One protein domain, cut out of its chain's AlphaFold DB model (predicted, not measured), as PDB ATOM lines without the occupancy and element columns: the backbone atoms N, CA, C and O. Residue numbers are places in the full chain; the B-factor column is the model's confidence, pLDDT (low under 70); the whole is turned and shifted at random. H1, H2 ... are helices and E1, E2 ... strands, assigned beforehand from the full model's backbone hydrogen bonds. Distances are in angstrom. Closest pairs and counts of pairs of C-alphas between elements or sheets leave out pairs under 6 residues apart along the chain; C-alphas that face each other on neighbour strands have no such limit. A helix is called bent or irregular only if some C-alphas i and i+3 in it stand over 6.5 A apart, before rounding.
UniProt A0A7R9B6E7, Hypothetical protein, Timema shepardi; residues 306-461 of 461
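Overview. This is residues 306 to 461 of the 461 residues of the protein "Hypothetical protein" of Timema shepardi (UniProt A0A7R9B6E7). A strongly twisted sheet of four strands, E1 to E4, makes one side of the domain, and a small strand pair, E5 and E6, sits near the middle between that sheet and the long helix H6. At the far end from the turn of the E2 and E3 hairpin, H3 and H4 form a small helical head. The printed part has 156 residues, with named elements in the order E1 E2 E3 E4 H1 H2 H3 H4 E5 H5 E6 H6, six helices and six strands, class mixed. The larger sheet, order E1 E2 E3 E4, and the pair E5 E6 are antiparallel. The whole is compact, radius of gyration of the C-alphas 16.9 A, yet elongated, spanning 52 by 34 by 26 A.

Along the chain. Find C-alpha 306 at (79.434, 145.505, 92.962), where E1 begins, residues 306 to 312. E2, residues 318 to 326, covers 23.7 A and bends by 59 degrees at 323; E3, residues 329 to 339, covers 26.5 A and bends by 74 degrees at 333. E4, residues 344 to 351, covers 21.7 A. Then come H1, residues 354 to 358, H2, 379 to 382, H3, 385 to 396 and 16.1 A long, and H4, 399 to 405. E5, 414 to 418, H5, 428 to 432, and E6, 440 to 444, follow. H6 runs 21.1 A from residue 445 to C-alpha 460 at (58.338, 146.505, 80.974), with a kink of 29 degrees near residue 454. H1 and H6 are only just irregular: C-alphas 354 and 357, and 448 and 451, are 6.7 A apart.

Arrangement. E1 to E4 form a meander, each strand the antiparallel neighbour of the one before. Look for N 309 and O 319 at 3.0 A, N 320 and O 336 at 2.8 A, and N 337 and O 347 at 2.9 A. H5 only grazes this sheet, with residues 429 to 431. The closest C-alphas of E4 and E6, Pro 345 and Ala 441, are 7.1 A apart. Across E5 and E6, N 415 and O 443 are 2.7 A apart. The closest C-alphas of E5 and H6, Ser 415 and Gln 445, are 5.2 A apart. H3 and H4 touch, closest at C-alphas 393 and 402, 4.2 A, opposite ways at a steep tilt of 68 degrees, only just short of about perpendicular. H2 and H3 are close but not clearly touching, C-alphas 382 and 388 at 6.5 A; so are H1 and H6, C-alphas 356 and 460 at 7.1 A. In H3, H4 and H5 every O i to N i+4 pair is within hydrogen-bond range; H6 has 9 of 12, H1 has 0 of 1 but 2 of 2 O i to N i+3 pairs, and H2 is too short for an i+4 pair.

Size, cuts and confidence. The C-alphas farthest apart, Gly 327 and Asp 400, are 54.2 A apart. The printed part has no cut and ends at residue 461, the chain's last. The link from H1 to H2, residues 359 to 378, is long. Mean pLDDT of the printed part is 96.2, and no printed residue is under 70.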
ATOM      1  N   ALA A 306      79.818 144.165  92.561       98.00
ATOM      2  CA  ALA A 306      79.434 145.505  92.962       98.00
ATOM      3  C   ALA A 306      80.658 146.245  93.507       98.00
ATOM      4  O   ALA A 306      81.424 145.667  94.284       98.00
ATOM      5  N   ARG A 307      80.852 147.503  93.109       97.50
ATOM      6  CA  ARG A 307      81.975 148.338  93.559       97.50
ATOM      7  C   ARG A 307      81.568 149.804  93.671       97.50
ATOM      8  O   ARG A 307      80.641 150.241  92.999       97.50
ATOM      9  N   ALA A 308      82.272 150.558  94.510       97.25
ATOM     10  CA  ALA A 308      82.135 152.010  94.533       97.25
ATOM     11  C   ALA A 308      82.759 152.611  93.267       97.25
ATOM     12  O   ALA A 308      83.853 152.207  92.869       97.25
ATOM     13  N   THR A 309      82.094 153.597  92.666       97.19
ATOM     14  CA  THR A 309      82.621 154.301  91.481       97.19
ATOM     15  C   THR A 309      83.661 155.362  91.854       97.19
ATOM     16  O   THR A 309      84.350 155.898  90.988       97.19
ATOM     17  N   GLY A 310      83.759 155.698  93.147       96.75
ATOM     18  CA  GLY A 310      84.532 156.832  93.659       96.75
ATOM     19  C   GLY A 310      83.812 158.177  93.515       96.75
ATOM     20  O   GLY A 310      84.325 159.194  93.980       96.75
ATOM     21  N   LYS A 311      82.623 158.197  92.899       97.88
ATOM     22  CA  LYS A 311      81.779 159.387  92.794       97.88
ATOM     23  C   LYS A 311      80.811 159.476  93.970       97.88
ATOM     24  O   LYS A 311      80.535 158.500  94.670       97.88
ATOM     25  N   ILE A 312      80.282 160.681  94.145       97.25
ATOM     26  CA  ILE A 312      79.180 160.964  95.057       97.25
ATOM     27  C   ILE A 312      77.895 161.177  94.263       97.25
ATOM     28  O   ILE A 312      77.920 161.743  93.169       97.25
ATOM     29  N   CYS A 313      76.777 160.763  94.838       97.44
ATOM     30  CA  CYS A 313      75.439 160.967  94.303       97.44
ATOM     31  C   CYS A 313      74.640 161.928  95.204       97.44
ATOM     32  O   CYS A 313      75.213 162.715  95.969       97.44
ATOM     33  N   TYR A 314      73.308 161.918  95.085       96.12
ATOM     34  CA  TYR A 314      72.415 162.806  95.831       96.12
ATOM     35  C   TYR A 314      72.761 162.873  97.328       96.12
ATOM     36  O   TYR A 314      72.993 161.855  97.976       96.12
ATOM     37  N   ASN A 315      72.779 164.092  97.872       95.81
ATOM     38  CA  ASN A 315      73.095 164.378  99.274       95.81
ATOM     39  C   ASN A 315      74.474 163.871  99.754       95.81
ATOM     40  O   ASN A 315      74.641 163.556 100.925       95.81
ATOM     41  N   LYS A 316      75.477 163.836  98.861       95.81
ATOM     42  CA  LYS A 316      76.858 163.396  99.158       95.81
ATOM     43  C   LYS A 316      76.977 161.918  99.563       95.81
ATOM     44  O   LYS A 316      77.980 161.532 100.155       95.81
ATOM     45  N   ASN A 317      75.983 161.112  99.211       97.69
ATOM     46  CA  ASN A 317      76.026 159.663  99.368       97.69
ATOM     47  C   ASN A 317      76.972 159.015  98.355       97.69
ATOM     48  O   ASN A 317      77.390 159.660  97.388       97.69
ATOM     49  N   ILE A 318      77.317 157.746  98.568       97.38
ATOM     50  CA  ILE A 318      78.238 157.035  97.680       97.38
ATOM     51  C   ILE A 318      77.499 156.497  96.457       97.38
ATOM     52  O   ILE A 318      76.389 155.975  96.561       97.38
ATOM     53  N   GLU A 319      78.122 156.614  95.288       98.50
ATOM     54  CA  GLU A 319      77.644 155.952  94.080       98.50
ATOM     55  C   GLU A 319      78.320 154.582  93.936       98.50
ATOM     56  O   GLU A 319      79.551 154.449  93.963       98.50
ATOM     57  N   LEU A 320      77.495 153.552  93.789       98.56
ATOM     58  CA  LEU A 320      77.902 152.180  93.528       98.56
ATOM     59  C   LEU A 320      77.482 151.787  92.114       98.56
ATOM     60  O   LEU A 320      76.450 152.236  91.618       98.56
ATOM     61  N   GLU A 321      78.244 150.895  91.494       98.38
ATOM     62  CA  GLU A 321      77.889 150.256  90.228       98.38
ATOM     63  C   GLU A 321      77.929 148.734  90.364       98.38
ATOM     64  O   GLU A 321      78.736 148.179  91.121       98.38
ATOM     65  N   VAL A 322      77.049 148.058  89.626       98.75
ATOM     66  CA  VAL A 322      76.931 146.600  89.609       98.75
ATOM     67  C   VAL A 322      77.006 146.094  88.176       98.75
ATOM     68  O   VAL A 322      76.303 146.576  87.289       98.75
ATOM     69  N   GLY A 323      77.850 145.092  87.944       98.50
ATOM     70  CA  GLY A 323      78.132 144.610  86.599       98.50
ATOM     71  C   GLY A 323      79.050 143.396  86.562       98.50
ATOM     72  O   GLY A 323      79.135 142.629  87.524       98.50
ATOM     73  N   PHE A 324      79.751 143.221  85.444       98.69
ATOM     74  CA  PHE A 324      80.702 142.128  85.238       98.69
ATOM     75  C   PHE A 324      82.093 142.657  84.916       98.69
ATOM     76  O   PHE A 324      82.271 143.402  83.954       98.69
ATOM     77  N   LEU A 325      83.094 142.217  85.679       97.88
ATOM     78  CA  LEU A 325      84.495 142.485  85.371       97.88
ATOM     79  C   LEU A 325      85.032 141.406  84.419       97.88
ATOM     80  O   LEU A 325      85.239 140.261  84.818       97.88
ATOM     81  N   VAL A 326      85.245 141.776  83.158       97.31
ATOM     82  CA  VAL A 326      85.752 140.908  82.088       97.31
ATOM     83  C   VAL A 326      87.113 141.437  81.643       97.31
ATOM     84  O   VAL A 326      87.211 142.449  80.948       97.31
ATOM     85  N   GLY A 327      88.185 140.770  82.075       91.88
ATOM     86  CA  GLY A 327      89.533 141.325  81.949       91.88
ATOM     87  C   GLY A 327      89.633 142.638  82.730       91.88
ATOM     88  O   GLY A 327      89.368 142.667  83.929       91.88
ATOM     89  N   THR A 328      89.980 143.729  82.048       93.12
ATOM     90  CA  THR A 328      90.004 145.087  82.621       93.12
ATOM     91  C   THR A 328      88.700 145.858  82.416       93.12
ATOM     92  O   THR A 328      88.530 146.934  82.987       93.12
ATOM     93  N   ASN A 329      87.781 145.336  81.600       97.06
ATOM     94  CA  ASN A 329      86.553 146.022  81.229       97.06
ATOM     95  C   ASN A 329      85.444 145.696  82.223       97.06
ATOM     96  O   ASN A 329      85.201 144.532  82.542       97.06
ATOM     97  N   PHE A 330      84.751 146.726  82.694       98.19
ATOM     98  CA  PHE A 330      83.605 146.567  83.577       98.19
ATOM     99  C   PHE A 330      82.321 146.836  82.800       98.19
ATOM    100  O   PHE A 330      82.041 147.979  82.458       98.19
ATOM    101  N   TYR A 331      81.566 145.777  82.518       98.50
ATOM    102  CA  TYR A 331      80.258 145.862  81.875       98.50
ATOM    103  C   TYR A 331      79.215 146.232  82.928       98.50
ATOM    104  O   TYR A 331      78.736 145.355  83.654       98.50
ATOM    105  N   ASN A 332      78.924 147.524  83.044       98.31
ATOM    106  CA  ASN A 332      77.984 148.080  84.008       98.31
ATOM    107  C   ASN A 332      76.536 147.749  83.607       98.31
ATOM    108  O   ASN A 332      76.152 147.890  82.448       98.31
ATOM    109  N   LEU A 333      75.730 147.310  84.574       98.56
ATOM    110  CA  LEU A 333      74.297 147.074  84.392       98.56
ATOM    111  C   LEU A 333      73.460 148.177  85.035       98.56
ATOM    112  O   LEU A 333      72.494 148.644  84.433       98.56
ATOM    113  N   HIS A 334      73.809 148.568  86.261       98.56
ATOM    114  CA  HIS A 334      73.072 149.575  87.008       98.56
ATOM    115  C   HIS A 334      73.905 150.278  88.072       98.56
ATOM    116  O   HIS A 334      74.888 149.756  88.598       98.56
ATOM    117  N   GLU A 335      73.423 151.467  88.416       98.44
ATOM    118  CA  GLU A 335      73.976 152.361  89.421       98.44
ATOM    119  C   GLU A 335      73.050 152.416  90.640       98.44
ATOM    120  O   GLU A 335      71.821 152.331  90.526       98.44
ATOM    121  N   ILE A 336      73.642 152.598  91.815       98.62
ATOM    122  CA  ILE A 336      72.942 152.695  93.093       98.62
ATOM    123  C   ILE A 336      73.509 153.895  93.843       98.62
ATOM    124  O   ILE A 336      74.708 153.960  94.102       98.62
ATOM    125  N   CYS A 337      72.644 154.832  94.221       98.50
ATOM    126  CA  CYS A 337      72.995 155.869  95.178       98.50
ATOM    127  C   CYS A 337      72.703 155.357  96.584       98.50
ATOM    128  O   CYS A 337      71.544 155.095  96.911       98.50
ATOM    129  N   PHE A 338      73.740 155.185  97.397       98.06
ATOM    130  CA  PHE A 338      73.642 154.469  98.662       98.06
ATOM    131  C   PHE A 338      74.116 155.327  99.831       98.06
ATOM    132  O   PHE A 338      75.230 155.850  99.824       98.06
ATOM    133  N   ASP A 339      73.265 155.455 100.842       96.56
ATOM    134  CA  ASP A 339      73.640 156.008 102.135       96.56
ATOM    135  C   ASP A 339      74.197 154.882 103.009       96.56
ATOM    136  O   ASP A 339      73.470 154.010 103.493       96.56
ATOM    137  N   SER A 340      75.517 154.884 103.180       91.69
ATOM    138  CA  SER A 340      76.209 153.871 103.974       91.69
ATOM    139  C   SER A 340      76.018 154.038 105.481       91.69
ATOM    140  O   SER A 340      76.281 153.086 106.209       91.69
ATOM    141  N   ALA A 341      75.617 155.224 105.957       91.19
ATOM    142  CA  ALA A 341      75.388 155.457 107.382       91.19
ATOM    143  C   ALA A 341      74.071 154.807 107.823       91.19
ATOM    144  O   ALA A 341      74.055 154.054 108.793       91.19
ATOM    145  N   ASP A 342      73.014 155.013 107.036       91.44
ATOM    146  CA  ASP A 342      71.673 154.486 107.321       91.44
ATOM    147  C   ASP A 342      71.393 153.133 106.646       91.44
ATOM    148  O   ASP A 342      70.291 152.591 106.753       91.44
ATOM    149  N   ALA A 343      72.383 152.573 105.940       93.88
ATOM    150  CA  ALA A 343      72.257 151.330 105.182       93.88
ATOM    151  C   ALA A 343      71.095 151.371 104.162       93.88
ATOM    152  O   ALA A 343      70.411 150.368 103.928       93.88
ATOM    153  N   ASN A 344      70.879 152.543 103.556       94.50
ATOM    154  CA  ASN A 344      69.670 152.883 102.815       94.50
ATOM    155  C   ASN A 344      69.975 153.217 101.342       94.50
ATOM    156  O   ASN A 344      70.709 154.170 101.061       94.50
ATOM    157  N   PRO A 345      69.402 152.491 100.367       96.75
ATOM    158  CA  PRO A 345      69.459 152.921  98.978       96.75
ATOM    159  C   PRO A 345      68.524 154.106  98.721       96.75
ATOM    160  O   PRO A 345      67.307 154.010  98.851       96.75
ATOM    161  N   ILE A 346      69.103 155.228  98.300       98.00
ATOM    162  CA  ILE A 346      68.367 156.458  97.991       98.00
ATOM    163  C   ILE A 346      67.610 156.316  96.669       98.00
ATOM    164  O   ILE A 346      66.427 156.651  96.579       98.00
ATOM    165  N   TYR A 347      68.303 155.833  95.638       98.25
ATOM    166  CA  TYR A 347      67.720 155.478  94.349       98.25
ATOM    167  C   TYR A 347      68.604 154.469  93.625       98.25
ATOM    168  O   TYR A 347      69.810 154.367  93.872       98.25
ATOM    169  N   THR A 348      68.005 153.790  92.657       98.44
ATOM    170  CA  THR A 348      68.704 152.943  91.693       98.44
ATOM    171  C   THR A 348      68.386 153.396  90.278       98.44
ATOM    172  O   THR A 348      67.304 153.928  90.009       98.44
ATOM    173  N   LYS A 349      69.332 153.196  89.364       97.81
ATOM    174  CA  LYS A 349      69.213 153.613  87.967       97.81
ATOM    175  C   LYS A 349      69.719 152.513  87.046       97.81
ATOM    176  O   LYS A 349      70.823 152.009  87.226       97.81
ATOM    177  N   PHE A 350      68.919 152.190  86.039       97.88
ATOM    178  CA  PHE A 350      69.264 151.230  84.995       97.88
ATOM    179  C   PHE A 350      68.653 151.644  83.653       97.88
ATOM    180  O   PHE A 350      67.796 152.534  83.584       97.88
ATOM    181  N   GLU A 351      69.109 150.995  82.587       97.12
ATOM    182  CA  GLU A 351      68.562 151.157  81.243       97.12
ATOM    183  C   GLU A 351      67.700 149.946  80.880       97.12
ATOM    184  O   GLU A 351      68.184 148.818  80.785       97.12
ATOM    185  N   LEU A 352      66.405 150.191  80.672       96.19
ATOM    186  CA  LEU A 352      65.462 149.174  80.227       96.19
ATOM    187  C   LEU A 352      65.468 149.100  78.697       96.19
ATOM    188  O   LEU A 352      65.084 150.049  78.011       96.19
ATOM    189  N   VAL A 353      65.887 147.957  78.158       95.44
ATOM    190  CA  VAL A 353      65.962 147.720  76.709       95.44
ATOM    191  C   VAL A 353      64.664 147.116  76.172       95.44
ATOM    192  O   VAL A 353      64.057 146.267  76.815       95.44
ATOM    193  N   ALA A 354      64.260 147.482  74.952       94.19
ATOM    194  CA  ALA A 354      63.055 146.928  74.310       94.19
ATOM    195  C   ALA A 354      63.124 145.398  74.121       94.19
ATOM    196  O   ALA A 354      62.107 144.707  74.104       94.19
ATOM    197  N   ASN A 355      64.342 144.857  74.040       95.62
ATOM    198  CA  ASN A 355      64.637 143.429  73.957       95.62
ATOM    199  C   ASN A 355      64.216 142.649  75.213       95.62
ATOM    200  O   ASN A 355      64.252 141.420  75.198       95.62
ATOM    201  N   ILE A 356      63.775 143.335  76.277       95.94
ATOM    202  CA  ILE A 356      63.259 142.706  77.492       95.94
ATOM    203  C   ILE A 356      62.062 141.786  77.232       95.94
ATOM    204  O   ILE A 356      61.880 140.821  77.965       95.94
ATOM    205  N   GLY A 357      61.304 141.994  76.146       94.00
ATOM    206  CA  GLY A 357      60.243 141.068  75.730       94.00
ATOM    207  C   GLY A 357      60.731 139.637  75.448       94.00
ATOM    208  O   GLY A 357      59.932 138.706  75.465       94.00
ATOM    209  N   GLY A 358      62.037 139.460  75.221       95.25
ATOM    210  CA  GLY A 358      62.704 138.175  75.029       95.25
ATOM    211  C   GLY A 358      63.463 137.661  76.248       95.25
ATOM    212  O   GLY A 358      64.370 136.856  76.061       95.25
ATOM    213  N   LEU A 359      63.193 138.146  77.466       96.12
ATOM    214  CA  LEU A 359      63.975 137.760  78.645       96.12
ATOM    215  C   LEU A 359      64.025 136.241  78.882       96.12
ATOM    216  O   LEU A 359      63.095 135.497  78.563       96.12
ATOM    217  N   GLN A 360      65.097 135.789  79.532       96.31
ATOM    218  CA  GLN A 360      65.174 134.433  80.056       96.31
ATOM    219  C   GLN A 360      64.216 134.260  81.231       96.31
ATOM    220  O   GLN A 360      64.278 134.977  82.235       96.31
ATOM    221  N   THR A 361      63.365 133.251  81.142       93.75
ATOM    222  CA  THR A 361      62.439 132.878  82.210       93.75
ATOM    223  C   THR A 361      62.994 131.704  83.017       93.75
ATOM    224  O   THR A 361      63.874 130.973  82.571       93.75
ATOM    225  N   GLY A 362      62.558 131.551  84.269       92.19
ATOM    226  CA  GLY A 362      62.936 130.393  85.094       92.19
ATOM    227  C   GLY A 362      64.406 130.309  85.542       92.19
ATOM    228  O   GLY A 362      64.750 129.368  86.252       92.19
ATOM    229  N   PHE A 363      65.275 131.275  85.208       95.12
ATOM    230  CA  PHE A 363      66.684 131.201  85.614       95.12
ATOM    231  C   PHE A 363      66.846 131.230  87.150       95.12
ATOM    232  O   PHE A 363      66.233 132.101  87.794       95.12
ATOM    233  N   PRO A 364      67.668 130.343  87.756       93.88
ATOM    234  CA  PRO A 364      67.764 130.201  89.208       93.88
ATOM    235  C   PRO A 364      68.190 131.480  89.935       93.88
ATOM    236  O   PRO A 364      69.191 132.125  89.594       93.88
ATOM    237  N   ARG A 365      67.449 131.808  90.999       94.50
ATOM    238  CA  ARG A 365      67.752 132.928  91.902       94.50
ATOM    239  C   ARG A 365      69.013 132.613  92.730       94.50
ATOM    240  O   ARG A 365      69.165 131.470  93.162       94.50
ATOM    241  N   PRO A 366      69.928 133.574  92.938       96.50
ATOM    242  CA  PRO A 366      71.046 133.412  93.858       96.50
ATOM    243  C   PRO A 366      70.614 133.726  95.298       96.50
ATOM    244  O   PRO A 366      69.520 134.241  95.543       96.50
ATOM    245  N   SER A 367      71.509 133.469  96.249       97.00
ATOM    246  CA  SER A 367      71.448 134.111  97.563       97.00
ATOM    247  C   SER A 367      71.745 135.608  97.438       97.00
ATOM    248  O   SER A 367      72.475 136.026  96.538       97.00
ATOM    249  N   TRP A 368      71.207 136.404  98.359       97.88
ATOM    250  CA  TRP A 368      71.498 137.835  98.443       97.88
ATOM    251  C   TRP A 368      72.928 138.095  98.920       97.88
ATOM    252  O   TRP A 368      73.436 137.373  99.779       97.88
ATOM    253  N   VAL A 369      73.549 139.147  98.389       97.12
ATOM    254  CA  VAL A 369      74.939 139.517  98.666       97.12
ATOM    255  C   VAL A 369      74.995 140.867  99.381       97.12
ATOM    256  O   VAL A 369      74.443 141.857  98.907       97.12
ATOM    257  N   GLU A 370      75.671 140.908 100.530       94.31
ATOM    258  CA  GLU A 370      75.906 142.140 101.308       94.31
ATOM    259  C   GLU A 370      77.040 142.972 100.692       94.31
ATOM    260  O   GLU A 370      76.965 144.196 100.616       94.31
ATOM    261  N   GLY A 371      78.075 142.299 100.182       87.81
ATOM    262  CA  GLY A 371      79.290 142.959  99.713       87.81
ATOM    263  C   GLY A 371      80.062 143.597 100.871       87.81
ATOM    264  O   GLY A 371      79.939 143.178 102.017       87.81
ATOM    265  N   GLY A 372      80.866 144.615 100.567       91.06
ATOM    266  CA  GLY A 372      81.628 145.380 101.564       91.06
ATOM    267  C   GLY A 372      80.903 146.622 102.087       91.06
ATOM    268  O   GLY A 372      81.561 147.532 102.579       91.06
ATOM    269  N   PHE A 373      79.578 146.708 101.921       94.19
ATOM    270  CA  PHE A 373      78.814 147.952 102.096       94.19
ATOM    271  C   PHE A 373      78.033 148.038 103.417       94.19
ATOM    272  O   PHE A 373      77.399 149.056 103.678       94.19
ATOM    273  N   TYR A 374      78.096 147.000 104.258       94.31
ATOM    274  CA  TYR A 374      77.362 146.902 105.524       94.31
ATOM    275  C   TYR A 374      78.308 146.516 106.680       94.31
ATOM    276  O   TYR A 374      78.280 145.381 107.144       94.31
ATOM    277  N   PRO A 375      79.186 147.420 107.154       89.69
ATOM    278  CA  PRO A 375      80.233 147.066 108.123       89.69
ATOM    279  C   PRO A 375      79.696 146.655 109.503       89.69
ATOM    280  O   PRO A 375      80.306 145.828 110.171       89.69
ATOM    281  N   ASN A 376      78.553 147.211 109.918       88.56
ATOM    282  CA  ASN A 376      77.975 147.019 111.256       88.56
ATOM    283  C   ASN A 376      76.569 146.403 111.213       88.56
ATOM    284  O   ASN A 376      75.830 146.450 112.195       88.56
ATOM    285  N   LEU A 377      76.171 145.862 110.063       90.75
ATOM    286  CA  LEU A 377      74.840 145.321 109.845       90.75
ATOM    287  C   LEU A 377      74.954 144.014 109.076       90.75
ATOM    288  O   LEU A 377      75.682 143.929 108.097       90.75
ATOM    289  N   THR A 378      74.168 143.020 109.471       94.06
ATOM    290  CA  THR A 378      73.956 141.809 108.669       94.06
ATOM    291  C   THR A 378      72.533 141.851 108.118       94.06
ATOM    292  O   THR A 378      71.618 141.342 108.783       94.06
ATOM    293  N   PRO A 379      72.292 142.489 106.950       94.94
ATOM    294  CA  PRO A 379      70.968 142.591 106.347       94.94
ATOM    295  C   PRO A 379      70.199 141.273 106.336       94.94
ATOM    296  O   PRO A 379      69.010 141.251 106.654       94.94
ATOM    297  N   ASN A 380      70.870 140.152 106.049       95.81
ATOM    298  CA  ASN A 380      70.199 138.857 106.000       95.81
ATOM    299  C   ASN A 380      69.484 138.492 107.309       95.81
ATOM    300  O   ASN A 380      68.357 137.997 107.273       95.81
ATOM    301  N   THR A 381      70.125 138.770 108.444       96.12
ATOM    302  CA  THR A 381      69.560 138.545 109.778       96.12
ATOM    303  C   THR A 381      68.407 139.504 110.054       96.12
ATOM    304  O   THR A 381      67.370 139.077 110.559       96.12
ATOM    305  N   GLN A 382      68.542 140.778 109.669       95.81
ATOM    306  CA  GLN A 382      67.517 141.804 109.907       95.81
ATOM    307  C   GLN A 382      66.207 141.521 109.167       95.81
ATOM    308  O   GLN A 382      65.125 141.778 109.688       95.81
ATOM    309  N   TYR A 383      66.283 140.919 107.979       96.31
ATOM    310  CA  TYR A 383      65.099 140.478 107.244       96.31
ATOM    311  C   TYR A 383      64.420 139.235 107.842       96.31
ATOM    312  O   TYR A 383      63.340 138.862 107.384       96.31
ATOM    313  N   GLY A 384      64.991 138.579 108.855       96.31
ATOM    314  CA  GLY A 384      64.332 137.476 109.553       96.31
ATOM    315  C   GLY A 384      63.105 137.955 110.335       96.31
ATOM    316  O   GLY A 384      63.183 138.936 111.065       96.31
ATOM    317  N   ARG A 385      61.972 137.247 110.237       96.12
ATOM    318  CA  ARG A 385      60.711 137.631 110.911       96.12
ATOM    319  C   ARG A 385      60.873 137.831 112.418       96.12
ATOM    320  O   ARG A 385      60.398 138.825 112.944       96.12
ATOM    321  N   ASN A 386      61.600 136.936 113.090       95.75
ATOM    322  CA  ASN A 386      61.884 137.070 114.524       95.75
ATOM    323  C   ASN A 386      62.617 138.378 114.833       95.75
ATOM    324  O   ASN A 386      62.301 139.043 115.816       95.75
ATOM    325  N   GLN A 387      63.559 138.760 113.969       97.12
ATOM    326  CA  GLN A 387      64.319 139.982 114.157       97.12
ATOM    327  C   GLN A 387      63.484 141.223 113.843       97.12
ATOM    328  O   GLN A 387      63.549 142.193 114.585       97.12
ATOM    329  N   GLN A 388      62.620 141.169 112.828       97.31
ATOM    330  CA  GLN A 388      61.651 142.233 112.557       97.31
ATOM    331  C   GLN A 388      60.680 142.440 113.724       97.31
ATOM    332  O   GLN A 388      60.441 143.582 114.109       97.31
ATOM    333  N   ILE A 389      60.157 141.355 114.307       97.00
ATOM    334  CA  ILE A 389      59.298 141.413 115.497       97.00
ATOM    335  C   ILE A 389      60.066 142.075 116.640       97.00
ATOM    336  O   ILE A 389      59.583 143.061 117.178       97.00
ATOM    337  N   ALA A 390      61.280 141.611 116.959       97.06
ATOM    338  CA  ALA A 390      62.096 142.190 118.029       97.06
ATOM    339  C   ALA A 390      62.389 143.688 117.812       97.06
ATOM    340  O   ALA A 390      62.263 144.494 118.740       97.06
ATOM    341  N   THR A 391      62.730 144.077 116.581       96.19
ATOM    342  CA  THR A 391      62.972 145.474 116.207       96.19
ATOM    343  C   THR A 391      61.711 146.321 116.377       96.19
ATOM    344  O   THR A 391      61.756 147.354 117.041       96.19
ATOM    345  N   LEU A 392      60.560 145.881 115.855       96.38
ATOM    346  CA  LEU A 392      59.297 146.612 116.014       96.38
ATOM    347  C   LEU A 392      58.834 146.657 117.470       96.38
ATOM    348  O   LEU A 392      58.363 147.698 117.915       96.38
ATOM    349  N   SER A 393      59.004 145.577 118.231       97.38
ATOM    350  CA  SER A 393      58.692 145.556 119.660       97.38
ATOM    351  C   SER A 393      59.503 146.583 120.436       97.38
ATOM    352  O   SER A 393      58.964 147.227 121.331       97.38
ATOM    353  N   THR A 394      60.771 146.771 120.066       97.88
ATOM    354  CA  THR A 394      61.639 147.796 120.657       97.88
ATOM    355  C   THR A 394      61.155 149.198 120.289       97.88
ATOM    356  O   THR A 394      60.975 150.031 121.172       97.88
ATOM    357  N   ILE A 395      60.876 149.447 119.005       96.50
ATOM    358  CA  ILE A 395      60.404 150.753 118.510       96.50
ATOM    359  C   ILE A 395      59.060 151.144 119.141       96.50
ATOM    360  O   ILE A 395      58.842 152.308 119.468       96.50
ATOM    361  N   LEU A 396      58.153 150.181 119.306       96.44
ATOM    362  CA  LEU A 396      56.794 150.404 119.806       96.44
ATOM    363  C   LEU A 396      56.671 150.242 121.330       96.44
ATOM    364  O   LEU A 396      55.599 150.483 121.877       96.44
ATOM    365  N   GLY A 397      57.730 149.797 122.013       97.19
ATOM    366  CA  GLY A 397      57.712 149.508 123.449       97.19
ATOM    367  C   GLY A 397      56.770 148.365 123.856       97.19
ATOM    368  O   GLY A 397      56.317 148.334 124.998       97.19
ATOM    369  N   SER A 398      56.431 147.446 122.942       97.12
ATOM    370  CA  SER A 398      55.494 146.342 123.199       97.12
ATOM    371  C   SER A 398      55.756 145.120 122.319       97.12
ATOM    372  O   SER A 398      55.763 145.194 121.085       97.12
ATOM    373  N   THR A 399      55.913 143.957 122.956       93.62
ATOM    374  CA  THR A 399      56.033 142.660 122.272       93.62
ATOM    375  C   THR A 399      54.790 142.325 121.463       93.62
ATOM    376  O   THR A 399      54.901 141.888 120.318       93.62
ATOM    377  N   ASP A 400      53.619 142.616 122.024       94.06
ATOM    378  CA  ASP A 400      52.332 142.318 121.400       94.06
ATOM    379  C   ASP A 400      52.133 143.157 120.138       94.06
ATOM    380  O   ASP A 400      51.701 142.633 119.115       94.06
ATOM    381  N   LEU A 401      52.528 144.437 120.160       93.06
ATOM    382  CA  LEU A 401      52.468 145.289 118.968       93.06
ATOM    383  C   LEU A 401      53.467 144.850 117.888       93.06
ATOM    384  O   LEU A 401      53.132 144.873 116.705       93.06
ATOM    385  N   GLY A 402      54.669 144.401 118.259       92.94
ATOM    386  CA  GLY A 402      55.622 143.851 117.285       92.94
ATOM    387  C   GLY A 402      55.084 142.598 116.583       92.94
ATOM    388  O   GLY A 402      55.145 142.502 115.356       92.94
ATOM    389  N   ALA A 403      54.495 141.674 117.349       92.56
ATOM    390  CA  ALA A 403      53.881 140.450 116.829       92.56
ATOM    391  C   ALA A 403      52.550 140.694 116.090       92.56
ATOM    392  O   ALA A 403      52.140 139.868 115.275       92.56
ATOM    393  N   LEU A 404      51.880 141.823 116.348       93.25
ATOM    394  CA  LEU A 404      50.662 142.226 115.644       93.25
ATOM    395  C   LEU A 404      50.941 142.602 114.182       93.25
ATOM    396  O   LEU A 404      50.183 142.212 113.296       93.25
ATOM    397  N   TYR A 405      52.010 143.367 113.924       91.06
ATOM    398  CA  TYR A 405      52.321 143.865 112.578       91.06
ATOM    399  C   TYR A 405      53.144 142.890 111.739       91.06
ATOM    400  O   TYR A 405      52.978 142.850 110.518       91.06
ATOM    401  N   VAL A 406      54.030 142.112 112.369       95.75
ATOM    402  CA  VAL A 406      54.818 141.088 111.681       95.75
ATOM    403  C   VAL A 406      54.371 139.712 112.137       95.75
ATOM    404  O   VAL A 406      54.558 139.303 113.279       95.75
ATOM    405  N   SER A 407      53.810 138.967 111.196       91.00
ATOM    406  CA  SER A 407      53.368 137.603 111.401       91.00
ATOM    407  C   SER A 407      54.532 136.629 111.273       91.00
ATOM    408  O   SER A 407      55.310 136.678 110.321       91.00
ATOM    409  N   SER A 408      54.607 135.669 112.193       88.81
ATOM    410  CA  SER A 408      55.571 134.570 112.122       88.81
ATOM    411  C   SER A 408      55.256 133.574 111.001       88.81
ATOM    412  O   SER A 408      56.175 132.919 110.508       88.81
ATOM    413  N   THR A 409      54.005 133.494 110.530       89.38
ATOM    414  CA  THR A 409      53.540 132.451 109.594       89.38
ATOM    415  C   THR A 409      52.971 132.975 108.272       89.38
ATOM    416  O   THR A 409      53.193 132.334 107.250       89.38
ATOM    417  N   SER A 410      52.324 134.141 108.239       92.69
ATOM    418  CA  SER A 410      51.668 134.681 107.030       92.69
ATOM    419  C   SER A 410      52.552 135.644 106.217       92.69
ATOM    420  O   SER A 410      53.721 135.841 106.537       92.69
ATOM    421  N   ASP A 411      51.994 136.267 105.172       94.69
ATOM    422  CA  ASP A 411      52.688 137.247 104.318       94.69
ATOM    423  C   ASP A 411      52.764 138.672 104.898       94.69
ATOM    424  O   ASP A 411      53.228 139.602 104.242       94.69
ATOM    425  N   TYR A 412      52.375 138.867 106.157       95.75
ATOM    426  CA  TYR A 412      52.602 140.129 106.861       95.75
ATOM    427  C   TYR A 412      54.021 140.171 107.433       95.75
ATOM    428  O   TYR A 412      54.241 139.913 108.609       95.75
ATOM    429  N   TYR A 413      55.002 140.449 106.579       97.06
ATOM    430  CA  TYR A 413      56.398 140.677 106.957       97.06
ATOM    431  C   TYR A 413      57.086 141.577 105.927       97.06
ATOM    432  O   TYR A 413      56.618 141.703 104.791       97.06
ATOM    433  N   LEU A 414      58.211 142.184 106.298       97.62
ATOM    434  CA  LEU A 414      59.044 142.947 105.377       97.62
ATOM    435  C   LEU A 414      59.968 141.998 104.608       97.62
ATOM    436  O   LEU A 414      60.827 141.318 105.166       97.62
ATOM    437  N   SER A 415      59.769 141.938 103.304       97.19
ATOM    438  CA  SER A 415      60.599 141.210 102.355       97.19
ATOM    439  C   SER A 415      61.746 142.081 101.829       97.19
ATOM    440  O   SER A 415      61.731 143.308 101.960       97.19
ATOM    441  N   ARG A 416      62.732 141.427 101.207       97.62
ATOM    442  CA  ARG A 416      63.803 142.076 100.435       97.62
ATOM    443  C   ARG A 416      63.217 142.535  99.094       97.62
ATOM    444  O   ARG A 416      63.301 141.807  98.101       97.62
ATOM    445  N   GLY A 417      62.532 143.674  99.097       97.88
ATOM    446  CA  GLY A 417      61.911 144.237  97.901       97.88
ATOM    447  C   GLY A 417      62.981 144.820  96.993       97.88
ATOM    448  O   GLY A 417      63.725 145.694  97.431       97.88
ATOM    449  N   HIS A 418      63.091 144.314  95.766       98.38
ATOM    450  CA  HIS A 418      64.044 144.842  94.791       98.38
ATOM    451  C   HIS A 418      63.672 146.282  94.408       98.38
ATOM    452  O   HIS A 418      62.492 146.621  94.340       98.38
ATOM    453  N   LEU A 419      64.681 147.113  94.139       98.31
ATOM    454  CA  LEU A 419      64.486 148.405  93.476       98.31
ATOM    455  C   LEU A 419      64.625 148.266  91.956       98.31
ATOM    456  O   LEU A 419      63.782 148.766  91.221       98.31
ATOM    457  N   ILE A 420      65.641 147.533  91.492       98.25
ATOM    458  CA  ILE A 420      65.726 147.018  90.118       98.25
ATOM    459  C   ILE A 420      65.396 145.535  90.153       98.25
ATOM    460  O   ILE A 420      66.106 144.760  90.802       98.25
ATOM    461  N   ALA A 421      64.332 145.130  89.469       98.00
ATOM    462  CA  ALA A 421      63.811 143.779  89.556       98.00
ATOM    463  C   ALA A 421      64.673 142.787  88.775       98.00
ATOM    464  O   ALA A 421      65.261 143.091  87.738       98.00
ATOM    465  N   LYS A 422      64.649 141.522  89.210       97.44
ATOM    466  CA  LYS A 422      65.220 140.400  88.448       97.44
ATOM    467  C   LYS A 422      64.731 140.406  86.995       97.44
ATOM    468  O   LYS A 422      65.507 140.130  86.095       97.44
ATOM    469  N   ALA A 423      63.447 140.682  86.774       96.69
ATOM    470  CA  ALA A 423      62.815 140.626  85.458       96.69
ATOM    471  C   ALA A 423      63.141 141.828  84.553       96.69
ATOM    472  O   ALA A 423      62.686 141.841  83.415       96.69
ATOM    473  N   ASP A 424      63.934 142.797  85.020       97.50
ATOM    474  CA  ASP A 424      64.371 143.952  84.225       97.50
ATOM    475  C   ASP A 424      65.591 143.659  83.339       97.50
ATOM    476  O   ASP A 424      65.996 144.503  82.540       97.50
ATOM    477  N   TYR A 425      66.153 142.447  83.429       98.00
ATOM    478  CA  TYR A 425      67.278 142.015  82.604       98.00
ATOM    479  C   TYR A 425      66.976 140.775  81.763       98.00
ATOM    480  O   TYR A 425      66.341 139.813  82.210       98.00
ATOM    481  N   VAL A 426      67.523 140.778  80.544       97.56
ATOM    482  CA  VAL A 426      67.330 139.714  79.553       97.56
ATOM    483  C   VAL A 426      68.010 138.419  79.990       97.56
ATOM    484  O   VAL A 426      67.367 137.373  80.000       97.56
ATOM    485  N   TYR A 427      69.291 138.460  80.372       98.25
ATOM    486  CA  TYR A 427      70.050 137.243  80.675       98.25
ATOM    487  C   TYR A 427      70.010 136.872  82.147       98.25
ATOM    488  O   TYR A 427      70.267 137.697  83.013       98.25
ATOM    489  N   GLY A 428      69.856 135.587  82.439       97.69
ATOM    490  CA  GLY A 428      69.913 134.997  83.769       97.69
ATOM    491  C   GLY A 428      71.137 135.400  84.599       97.69
ATOM    492  O   GLY A 428      71.021 135.586  85.809       97.69
ATOM    493  N   SER A 429      72.302 135.601  83.979       97.38
ATOM    494  CA  SER A 429      73.480 136.144  84.667       97.38
ATOM    495  C   SER A 429      73.259 137.589  85.131       97.38
ATOM    496  O   SER A 429      73.547 137.901  86.284       97.38
ATOM    497  N   GLN A 430      72.707 138.457  84.276       98.44
ATOM    498  CA  GLN A 430      72.340 139.840  84.619       98.44
ATOM    499  C   GLN A 430      71.231 139.871  85.682       98.44
ATOM    500  O   GLN A 430      71.324 140.606  86.656       98.44
ATOM    501  N   GLN A 431      70.234 138.992  85.559       98.50
ATOM    502  CA  GLN A 431      69.161 138.818  86.542       98.50
ATOM    503  C   GLN A 431      69.689 138.468  87.939       98.50
ATOM    504  O   GLN A 431      69.113 138.870  88.942       98.50
ATOM    505  N   ARG A 432      70.777 137.698  88.035       98.31
ATOM    506  CA  ARG A 432      71.420 137.381  89.321       98.31
ATOM    507  C   ARG A 432      72.150 138.582  89.916       98.31
ATOM    508  O   ARG A 432      72.195 138.702  91.136       98.31
ATOM    509  N   ALA A 433      72.649 139.485  89.076       98.38
ATOM    510  CA  ALA A 433      73.334 140.692  89.516       98.38
ATOM    511  C   ALA A 433      72.408 141.690  90.241       98.38
ATOM    512  O   ALA A 433      72.909 142.629  90.838       98.38
ATOM    513  N   THR A 434      71.084 141.494  90.254       98.62
ATOM    514  CA  THR A 434      70.159 142.351  91.019       98.62
ATOM    515  C   THR A 434      70.096 142.007  92.510       98.62
ATOM    516  O   THR A 434      69.544 142.780  93.289       98.62
ATOM    517  N   PHE A 435      70.660 140.871  92.936       98.50
ATOM    518  CA  PHE A 435      70.522 140.318  94.291       98.50
ATOM    519  C   PHE A 435      71.579 140.846  95.270       98.50
ATOM    520  O   PHE A 435      72.171 140.101  96.055       98.50
ATOM    521  N   TYR A 436      71.813 142.149  95.232       98.44
ATOM    522  CA  TYR A 436      72.615 142.845  96.224       98.44
ATOM    523  C   TYR A 436      71.708 143.580  97.206       98.44
ATOM    524  O   TYR A 436      70.722 144.183  96.789       98.44
ATOM    525  N   TYR A 437      72.037 143.570  98.500       98.19
ATOM    526  CA  TYR A 437      71.191 144.225  99.505       98.19
ATOM    527  C   TYR A 437      71.032 145.732  99.269       98.19
ATOM    528  O   TYR A 437      69.953 146.263  99.521       98.19
ATOM    529  N   MET A 438      72.032 146.402  98.685       97.94
ATOM    530  CA  MET A 438      71.919 147.818  98.313       97.94
ATOM    531  C   MET A 438      70.984 148.065  97.120       97.94
ATOM    532  O   MET A 438      70.654 149.205  96.836       97.94
ATOM    533  N   ASN A 439      70.520 147.025  96.427       98.56
ATOM    534  CA  ASN A 439      69.436 147.104  95.443       98.56
ATOM    535  C   ASN A 439      68.091 146.659  96.057       98.56
ATOM    536  O   ASN A 439      67.189 146.199  95.353       98.56
ATOM    537  N   SER A 440      67.944 146.743  97.383       97.69
ATOM    538  CA  SER A 440      66.705 146.372  98.058       97.69
ATOM    539  C   SER A 440      66.327 147.308  99.191       97.69
ATOM    540  O   SER A 440      67.184 147.853  99.878       97.69
ATOM    541  N   ALA A 441      65.024 147.434  99.409       96.88
ATOM    542  CA  ALA A 441      64.455 148.104 100.568       96.88
ATOM    543  C   ALA A 441      63.443 147.179 101.268       96.88
ATOM    544  O   ALA A 441      62.864 146.289 100.629       96.88
ATOM    545  N   PRO A 442      63.207 147.338 102.583       96.56
ATOM    546  CA  PRO A 442      62.142 146.620 103.271       96.56
ATOM    547  C   PRO A 442      60.773 146.965 102.679       96.56
ATOM    548  O   PRO A 442      60.312 148.099 102.758       96.56
ATOM    549  N   GLN A 443      60.107 145.968 102.098       97.69
ATOM    550  CA  GLN A 443      58.765 146.112 101.538       97.69
ATOM    551  C   GLN A 443      57.848 145.042 102.113       97.69
ATOM    552  O   GLN A 443      58.220 143.867 102.138       97.69
ATOM    553  N   TRP A 444      56.630 145.411 102.515       97.75
ATOM    554  CA  TRP A 444      55.616 144.430 102.908       97.75
ATOM    555  C   TRP A 444      55.457 143.373 101.817       97.75
ATOM    556  O   TRP A 444      55.270 143.722 100.653       97.75
ATOM    557  N   GLN A 445      55.534 142.090 102.169       97.44
ATOM    558  CA  GLN A 445      55.489 141.009 101.182       97.44
ATOM    559  C   GLN A 445      54.192 141.041 100.357       97.44
ATOM    560  O   GLN A 445      54.233 140.809  99.151       97.44
ATOM    561  N   THR A 446      53.066 141.403 100.974       97.25
ATOM    562  CA  THR A 446      51.775 141.607 100.293       97.25
ATOM    563  C   THR A 446      51.799 142.733  99.252       97.25
ATOM    564  O   THR A 446      51.018 142.713  98.303       97.25
ATOM    565  N   PHE A 447      52.700 143.707  99.397       97.75
ATOM    566  CA  PHE A 447      52.927 144.773  98.424       97.75
ATOM    567  C   PHE A 447      53.955 144.364  97.364       97.75
ATOM    568  O   PHE A 447      53.650 144.442  96.175       97.75
ATOM    569  N   ASN A 448      55.125 143.878  97.794       97.81
ATOM    570  CA  ASN A 448      56.235 143.458  96.934       97.81
ATOM    571  C   ASN A 448      55.792 142.383  95.927       97.81
ATOM    572  O   ASN A 448      55.905 142.564  94.720       97.81
ATOM    573  N   GLY A 449      55.189 141.293  96.416       94.81
ATOM    574  CA  GLY A 449      54.664 140.214  95.572       94.81
ATOM    575  C   GLY A 449      53.319 140.521  94.903       94.81
ATOM    576  O   GLY A 449      52.781 139.656  94.218       94.81
ATOM    577  N   GLY A 450      52.759 141.712  95.127       96.75
ATOM    578  CA  GLY A 450      51.446 142.125  94.641       96.75
ATOM    579  C   GLY A 450      51.535 143.351  93.738       96.75
ATOM    580  O   GLY A 450      52.016 143.285  92.608       96.75
ATOM    581  N   ASN A 451      51.039 144.488  94.230       97.88
ATOM    582  CA  ASN A 451      50.930 145.721  93.444       97.88
ATOM    583  C   ASN A 451      52.275 146.216  92.894       97.88
ATOM    584  O   ASN A 451      52.297 146.766  91.796       97.88
ATOM    585  N   TRP A 452      53.373 146.022  93.632       98.00
ATOM    586  CA  TRP A 452      54.701 146.431  93.177       98.00
ATOM    587  C   TRP A 452      55.156 145.609  91.970       98.00
ATOM    588  O   TRP A 452      55.460 146.188  90.933       98.00
ATOM    589  N   ASN A 453      55.061 144.276  92.041       97.12
ATOM    590  CA  ASN A 453      55.344 143.407  90.896       97.12
ATOM    591  C   ASN A 453      54.492 143.771  89.663       97.12
ATOM    592  O   ASN A 453      55.004 143.826  88.550       97.12
ATOM    593  N   THR A 454      53.203 144.085  89.850       97.81
ATOM    594  CA  THR A 454      52.334 144.541  88.747       97.81
ATOM    595  C   THR A 454      52.812 145.858  88.131       97.81
ATOM    596  O   THR A 454      52.761 146.022  86.913       97.81
ATOM    597  N   LEU A 455      53.267 146.815  88.948       97.50
ATOM    598  CA  LEU A 455      53.826 148.074  88.451       97.50
ATOM    599  C   LEU A 455      55.090 147.821  87.624       97.50
ATOM    600  O   LEU A 455      55.193 148.330  86.511       97.50
ATOM    601  N   GLU A 456      56.013 147.017  88.147       97.44
ATOM    602  CA  GLU A 456      57.236 146.625  87.448       97.44
ATOM    603  C   GLU A 456      56.914 145.942  86.103       97.44
ATOM    604  O   GLU A 456      57.475 146.301  85.068       97.44
ATOM    605  N   ASP A 457      55.953 145.009  86.088       96.19
ATOM    606  CA  ASP A 457      55.502 144.322  84.871       96.19
ATOM    607  C   ASP A 457      54.907 145.289  83.842       96.19
ATOM    608  O   ASP A 457      55.133 145.127  82.642       96.19
ATOM    609  N   ASN A 458      54.165 146.304  84.288       96.50
ATOM    610  CA  ASN A 458      53.580 147.309  83.405       96.50
ATOM    611  C   ASN A 458      54.629 148.253  82.809       96.50
ATOM    612  O   ASN A 458      54.452 148.688  81.680       96.50
ATOM    613  N   VAL A 459      55.704 148.569  83.537       95.06
ATOM    614  CA  VAL A 459      56.808 149.401  83.022       95.06
ATOM    615  C   VAL A 459      57.594 148.674  81.924       95.06
ATOM    616  O   VAL A 459      58.118 149.321  81.018       95.06
ATOM    617  N   ARG A 460      57.667 147.339  81.986       94.38
ATOM    618  CA  ARG A 460      58.338 146.505  80.974       94.38
ATOM    619  C   ARG A 460      57.579 146.379  79.650       94.38
ATOM    620  O   ARG A 460      58.203 146.024  78.650       94.38
ATOM    621  N   ARG A 461      56.264 146.599  79.650       88.88
ATOM    622  CA  ARG A 461      55.385 146.493  78.474       88.88
ATOM    623  C   ARG A 461      55.269 147.829  77.755       88.88
ATOM    624  O   ARG A 461      55.139 147.787  76.512       88.88
TER     625      ARG A 461